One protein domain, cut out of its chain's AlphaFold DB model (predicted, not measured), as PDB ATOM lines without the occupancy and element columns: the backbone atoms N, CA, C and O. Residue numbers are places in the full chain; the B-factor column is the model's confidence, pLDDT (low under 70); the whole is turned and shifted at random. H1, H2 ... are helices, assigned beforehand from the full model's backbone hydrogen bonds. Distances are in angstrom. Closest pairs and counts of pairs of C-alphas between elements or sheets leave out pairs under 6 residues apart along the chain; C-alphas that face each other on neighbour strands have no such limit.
ATOM      1  N   HIS A 287      94.240  47.684  29.109       72.06
ATOM      2  CA  HIS A 287      93.367  46.800  29.862       72.06
ATOM      3  C   HIS A 287      92.064  46.628  29.080       72.06
ATOM      4  O   HIS A 287      91.068  47.301  29.321       72.06
ATOM      5  N   LEU A 288      92.099  45.750  28.077       75.06
ATOM      6  CA  LEU A 288      90.893  45.240  27.439       75.06
ATOM      7  C   LEU A 288      90.163  44.391  28.488       75.06
ATOM      8  O   LEU A 288      90.645  43.330  28.897       75.06
ATOM      9  N   VAL A 289      89.057  44.929  28.989       70.06
ATOM     10  CA  VAL A 289      88.116  44.243  29.871       70.06
ATOM     11  C   VAL A 289      86.938  43.850  28.997       70.06
ATOM     12  O   VAL A 289      86.208  44.715  28.515       70.06
ATOM     13  N   GLU A 290      86.795  42.557  28.745       69.50
ATOM     14  CA  GLU A 290      85.610  41.989  28.109       69.50
ATOM     15  C   GLU A 290      84.850  41.264  29.227       69.50
ATOM     16  O   GLU A 290      85.434  40.437  29.925       69.50
ATOM     17  N   GLU A 291      83.596  41.656  29.479       81.75
ATOM     18  CA  GLU A 291      82.718  41.022  30.485       81.75
ATOM     19  C   GLU A 291      83.314  40.949  31.911       81.75
ATOM     20  O   GLU A 291      83.300  39.902  32.551       81.75
ATOM     21  N   ASP A 292      83.886  42.051  32.412       70.06
ATOM     22  CA  ASP A 292      84.538  42.144  33.738       70.06
ATOM     23  C   ASP A 292      85.771  41.235  33.934       70.06
ATOM     24  O   ASP A 292      86.395  41.220  35.002       70.06
ATOM     25  N   VAL A 293      86.205  40.530  32.886       59.56
ATOM     26  CA  VAL A 293      87.414  39.712  32.892       59.56
ATOM     27  C   VAL A 293      88.496  40.448  32.121       59.56
ATOM     28  O   VAL A 293      88.478  40.568  30.897       59.56
ATOM     29  N   SER A 294      89.499  40.951  32.839       62.81
ATOM     30  CA  SER A 294      90.653  41.514  32.152       62.81
ATOM     31  C   SER A 294      91.387  40.419  31.394       62.81
ATOM     32  O   SER A 294      91.866  39.462  32.014       62.81
ATOM     33  N   ILE A 295      91.560  40.602  30.087       61.12
ATOM     34  CA  ILE A 295      92.272  39.653  29.222       61.12
ATOM     35  C   ILE A 295      93.681  39.386  29.783       61.12
ATOM     36  O   ILE A 295      94.143  38.251  29.819       61.12
ATOM     37  N   TYR A 296      94.311  40.400  30.381       58.22
ATOM     38  CA  TYR A 296      95.615  40.274  31.038       58.22
ATOM     39  C   TYR A 296      95.658  39.307  32.234       58.22
ATOM     40  O   TYR A 296      96.708  38.730  32.498       58.22
ATOM     41  N   LYS A 297      94.544  39.097  32.949       58.94
ATOM     42  CA  LYS A 297      94.479  38.116  34.051       58.94
ATOM     43  C   LYS A 297      94.264  36.681  33.562       58.94
ATOM     44  O   LYS A 297      94.626  35.761  34.282       58.94
ATOM     45  N   ASN A 298      93.735  36.485  32.352       53.47
ATOM     46  CA  ASN A 298      93.366  35.158  31.844       53.47
ATOM     47  C   ASN A 298      94.230  34.633  30.690       53.47
ATOM     48  O   ASN A 298      94.109  33.457  30.347       53.47
ATOM     49  N   VAL A 299      95.130  35.437  30.110       57.75
ATOM     50  CA  VAL A 299      96.048  34.955  29.053       57.75
ATOM     51  C   VAL A 299      96.982  33.851  29.568       57.75
ATOM     52  O   VAL A 299      97.332  32.937  28.823       57.75
ATOM     53  N   HIS A 300      97.295  33.861  30.863       53.44
ATOM     54  CA  HIS A 300      97.980  32.767  31.548       53.44
ATOM     55  C   HIS A 300      97.092  32.224  32.661       53.44
ATOM     56  O   HIS A 300      97.478  32.267  33.825       53.44
ATOM     57  N   GLY A 301      95.875  31.788  32.309       55.53
ATOM     58  CA  GLY A 301      94.924  31.223  33.269       55.53
ATOM     59  C   GLY A 301      95.590  30.251  34.250       55.53
ATOM     60  O   GLY A 301      96.623  29.660  33.935       55.53
ATOM     61  N   ASP A 302      94.975  30.063  35.422       60.31
ATOM     62  CA  ASP A 302      95.477  29.268  36.566       60.31
ATOM     63  C   ASP A 302      96.048  27.869  36.226       60.31
ATOM     64  O   ASP A 302      96.724  27.259  37.051       60.31
ATOM     65  N   LYS A 303      95.859  27.389  34.993       60.53
ATOM     66  CA  LYS A 303      96.557  26.261  34.360       60.53
ATOM     67  C   LYS A 303      98.081  26.305  34.474       60.53
ATOM     68  O   LYS A 303      98.710  25.256  34.381       60.53
ATOM     69  N   ALA A 304      98.699  27.462  34.713       63.06
ATOM     70  CA  ALA A 304     100.131  27.505  35.015       63.06
ATOM     71  C   ALA A 304     100.493  26.687  36.275       63.06
ATOM     72  O   ALA A 304     101.576  26.111  36.349       63.06
ATOM     73  N   LYS A 305      99.562  26.547  37.231       70.25
ATOM     74  CA  LYS A 305      99.728  25.661  38.397       70.25
ATOM     75  C   LYS A 305      99.613  24.180  38.039       70.25
ATOM     76  O   LYS A 305     100.120  23.337  38.770       70.25
ATOM     77  N   GLU A 306      98.957  23.845  36.929       79.88
ATOM     78  CA  GLU A 306      98.748  22.453  36.517       79.88
ATOM     79  C   GLU A 306     100.008  21.843  35.894       79.88
ATOM     80  O   GLU A 306     100.127  20.615  35.814       79.88
ATOM     81  N   HIS A 307     100.946  22.670  35.425       85.56
ATOM     82  CA  HIS A 307     102.138  22.227  34.699       85.56
ATOM     83  C   HIS A 307     103.418  22.859  35.268       85.56
ATOM     84  O   HIS A 307     104.042  23.674  34.588       85.56
ATOM     85  N   PRO A 308     103.831  22.480  36.493       91.69
ATOM     86  CA  PRO A 308     105.100  22.933  37.042       91.69
ATOM     87  C   PRO A 308     106.266  22.541  36.122       91.69
ATOM     88  O   PRO A 308     106.262  21.476  35.495       91.69
ATOM     89  N   LEU A 309     107.262  23.419  36.033       93.69
ATOM     90  CA  LEU A 309     108.481  23.212  35.253       93.69
ATOM     91  C   LEU A 309     109.640  22.899  36.198       93.69
ATOM     92  O   LEU A 309     109.633  23.331  37.347       93.69
ATOM     93  N   CYS A 310     110.622  22.137  35.732       95.94
ATOM     94  CA  CYS A 310     111.770  21.760  36.546       95.94
ATOM     95  C   CYS A 310     112.826  22.874  36.583       95.94
ATOM     96  O   CYS A 310     113.358  23.266  35.540       95.94
ATOM     97  N   LEU A 311     113.180  23.325  37.790       95.50
ATOM     98  CA  LEU A 311     114.209  24.345  38.009       95.50
ATOM     99  C   LEU A 311     115.605  23.847  37.605       95.50
ATOM    100  O   LEU A 311     116.386  24.583  37.000       95.50
ATOM    101  N   TYR A 312     115.914  22.586  37.909       96.31
ATOM    102  CA  TYR A 312     117.226  22.000  37.646       96.31
ATOM    103  C   TYR A 312     117.527  21.885  36.145       96.31
ATOM    104  O   TYR A 312     118.600  22.286  35.694       96.31
ATOM    105  N   CYS A 313     116.567  21.391  35.356       96.12
ATOM    106  CA  CYS A 313     116.704  21.305  33.898       96.12
ATOM    107  C   CYS A 313     116.897  22.683  33.265       96.12
ATOM    108  O   CYS A 313     117.762  22.842  32.408       96.12
ATOM    109  N   PHE A 314     116.169  23.690  33.752       94.75
ATOM    110  CA  PHE A 314     116.340  25.055  33.281       94.75
ATOM    111  C   PHE A 314     117.742  25.596  33.589       94.75
ATOM    112  O   PHE A 314     118.403  26.120  32.699       94.75
ATOM    113  N   ARG A 315     118.245  25.415  34.819       93.94
ATOM    114  CA  ARG A 315     119.589  25.880  35.206       93.94
ATOM    115  C   ARG A 315     120.712  25.195  34.430       93.94
ATOM    116  O   ARG A 315     121.689  25.852  34.094       93.94
ATOM    117  N   GLN A 316     120.586  23.893  34.169       96.56
ATOM    118  CA  GLN A 316     121.661  23.114  33.550       96.56
ATOM    119  C   GLN A 316     121.623  23.116  32.024       96.56
ATOM    120  O   GLN A 316     122.672  23.078  31.389       96.56
ATOM    121  N   GLN A 317     120.429  23.108  31.430       94.69
ATOM    122  CA  GLN A 317     120.255  22.942  29.984       94.69
ATOM    123  C   GLN A 317     119.635  24.171  29.314       94.69
ATOM    124  O   GLN A 317     119.640  24.255  28.091       94.69
ATOM    125  N   GLY A 318     119.087  25.119  30.080       92.50
ATOM    126  CA  GLY A 318     118.285  26.216  29.532       92.50
ATOM    127  C   GLY A 318     116.937  25.758  28.966       92.50
ATOM    128  O   GLY A 318     116.224  26.553  28.360       92.50
ATOM    129  N   GLU A 319     116.571  24.487  29.158       91.62
ATOM    130  CA  GLU A 319     115.336  23.899  28.650       91.62
ATOM    131  C   GLU A 319     114.335  23.649  29.780       91.62
ATOM    132  O   GLU A 319     114.670  23.186  30.874       91.62
ATOM    133  N   PHE A 320     113.064  23.939  29.500       92.25
ATOM    134  CA  PHE A 320     111.975  23.700  30.435       92.25
ATOM    135  C   PHE A 320     111.437  22.281  30.274       92.25
ATOM    136  O   PHE A 320     110.672  21.985  29.355       92.25
ATOM    137  N   CYS A 321     111.794  21.403  31.207       94.81
ATOM    138  CA  CYS A 321     111.185  20.082  31.310       94.81
ATOM    139  C   CYS A 321     109.960  20.124  32.230       94.81
ATOM    140  O   CYS A 321     109.965  20.788  33.271       94.81
ATOM    141  N   ARG A 322     108.904  19.400  31.853       93.62
ATOM    142  CA  ARG A 322     107.661  19.325  32.625       93.62
ATOM    143  C   ARG A 322     107.834  18.422  33.849       93.62
ATOM    144  O   ARG A 322     108.449  17.359  33.778       93.62
ATOM    145  N   MET A 323     107.237  18.836  34.959       95.19
ATOM    146  CA  MET A 323     107.122  18.036  36.173       95.19
ATOM    147  C   MET A 323     105.850  17.178  36.116       95.19
ATOM    148  O   MET A 323     104.755  17.676  35.835       95.19
ATOM    149  N   ILE A 324     105.979  15.886  36.410       94.75
ATOM    150  CA  ILE A 324     104.868  14.940  36.524       94.75
ATOM    151  C   ILE A 324     104.666  14.633  38.010       94.75
ATOM    152  O   ILE A 324     105.489  13.967  38.637       94.75
ATOM    153  N   LYS A 325     103.539  15.093  38.570       91.31
ATOM    154  CA  LYS A 325     103.158  14.983  39.994       91.31
ATOM    155  C   LYS A 325     104.134  15.692  40.946       91.31
ATOM    156  O   LYS A 325     103.756  16.709  41.509       91.31
ATOM    157  N   HIS A 326     105.357  15.178  41.093       92.38
ATOM    158  CA  HIS A 326     106.380  15.675  42.027       92.38
ATOM    159  C   HIS A 326     107.823  15.534  41.524       92.38
ATOM    160  O   HIS A 326     108.741  15.844  42.267       92.38
ATOM    161  N   HIS A 327     108.050  15.056  40.299       96.62
ATOM    162  CA  HIS A 327     109.403  14.929  39.754       96.62
ATOM    163  C   HIS A 327     109.441  15.302  38.277       96.62
ATOM    164  O   HIS A 327     108.447  15.195  37.554       96.62
ATOM    165  N   CYS A 328     110.607  15.736  37.829       97.12
ATOM    166  CA  CYS A 328     110.898  16.037  36.443       97.12
ATOM    167  C   CYS A 328     111.034  14.749  35.630       97.12
ATOM    168  O   CYS A 328     111.744  13.829  36.034       97.12
ATOM    169  N   GLU A 329     110.409  14.701  34.454       96.00
ATOM    170  CA  GLU A 329     110.504  13.551  33.545       96.00
ATOM    171  C   GLU A 329     111.935  13.318  33.026       96.00
ATOM    172  O   GLU A 329     112.326  12.183  32.774       96.00
ATOM    173  N   ALA A 330     112.730  14.386  32.892       96.62
ATOM    174  CA  ALA A 330     114.068  14.319  32.309       96.62
ATOM    175  C   ALA A 330     115.167  14.036  33.345       96.62
ATOM    176  O   ALA A 330     115.974  13.130  33.153       96.62
ATOM    177  N   CYS A 331     115.220  14.813  34.433       97.25
ATOM    178  CA  CYS A 331     116.290  14.693  35.432       97.25
ATOM    179  C   CYS A 331     115.891  13.922  36.697       97.25
ATOM    180  O   CYS A 331     116.762  13.608  37.501       97.25
ATOM    181  N   GLY A 332     114.598  13.651  36.910       97.12
ATOM    182  CA  GLY A 332     114.093  13.035  38.141       97.12
ATOM    183  C   GLY A 332     114.100  13.943  39.378       97.12
ATOM    184  O   GLY A 332     113.657  13.506  40.434       97.12
ATOM    185  N   GLY A 333     114.573  15.190  39.263       97.00
ATOM    186  CA  GLY A 333     114.567  16.168  40.353       97.00
ATOM    187  C   GLY A 333     113.161  16.656  40.698       97.00
ATOM    188  O   GLY A 333     112.276  16.676  39.842       97.00
ATOM    189  N   ASP A 334     112.963  17.060  41.944       97.31
ATOM    190  CA  ASP A 334     111.695  17.507  42.532       97.31
ATOM    191  C   ASP A 334     111.588  19.037  42.680       97.31
ATOM    192  O   ASP A 334     110.539  19.563  43.055       97.31
ATOM    193  N   GLU A 335     112.641  19.770  42.314       96.25
ATOM    194  CA  GLU A 335     112.659  21.231  42.351       96.25
ATOM    195  C   GLU A 335     111.752  21.843  41.270       96.25
ATOM    196  O   GLU A 335     112.053  21.823  40.067       96.25
ATOM    197  N   VAL A 336     110.644  22.433  41.719       95.06
ATOM    198  CA  VAL A 336     109.730  23.222  40.889       95.06
ATOM    199  C   VAL A 336     110.320  24.614  40.657       95.06
ATOM    200  O   VAL A 336     110.795  25.272  41.581       95.06
ATOM    201  N   LEU A 337     110.239  25.099  39.422       93.12
ATOM    202  CA  LEU A 337     110.471  26.498  39.093       93.12
ATOM    203  C   LEU A 337     109.307  27.344  39.637       93.12
ATOM    204  O   LEU A 337     108.254  27.454  39.005       93.12
ATOM    205  N   GLU A 338     109.486  27.905  40.831       89.25
ATOM    206  CA  GLU A 338     108.535  28.843  41.425       89.25
ATOM    207  C   GLU A 338     108.690  30.235  40.806       89.25
ATOM    208  O   GLU A 338     109.763  30.836  40.828       89.25
ATOM    209  N   GLY A 339     107.587  30.761  40.273       73.06
ATOM    210  CA  GLY A 339     107.551  32.082  39.655       73.06
ATOM    211  C   GLY A 339     107.843  32.041  38.158       73.06
ATOM    212  O   GLY A 339     108.728  31.347  37.665       73.06
TER     213      GLY A 339
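This is residues 287 to 339 of the 349 residues of an uncharacterized protein of Bimuria novae-zelandiae CBS 107.79 (UniProt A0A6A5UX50). With little regular structure, this is a small head of H3 and the loops of residues 318 to 339, from which a thin arm with the short helices H1 and H2 reaches away. The class is all helix: 53 residues are printed, with 16 in three named helices and no named strand. The whole is only just loose, close to extended, with a radius of gyration of the C-alphas of 14.6 A and spans of 43 by 21 by 13 A.

Look first at H1, residues 295 to 298, and H2, residues 302 to 306, which meet only through their tight link. H3, residues 311 to 317, is apart from both. In H3 every O i to N i+4 pair is within hydrogen-bond range; H1 is too short for one; H2 has 0 of 1, but 2 of 2 O i to N i+3 pairs.

Find C-alpha 295 at (92.272, 39.653, 29.222), where H1 begins, 5.3 A long. H2 spans 7.6 A; H3 runs 10.1 A to C-alpha 317 at (120.255, 22.942, 29.984).

The farthest C-alphas, of Glu 291 and Gln 316, are 43.0 A apart. The printed part has no cut. Confidence is low at residues 290 and 293 to 304.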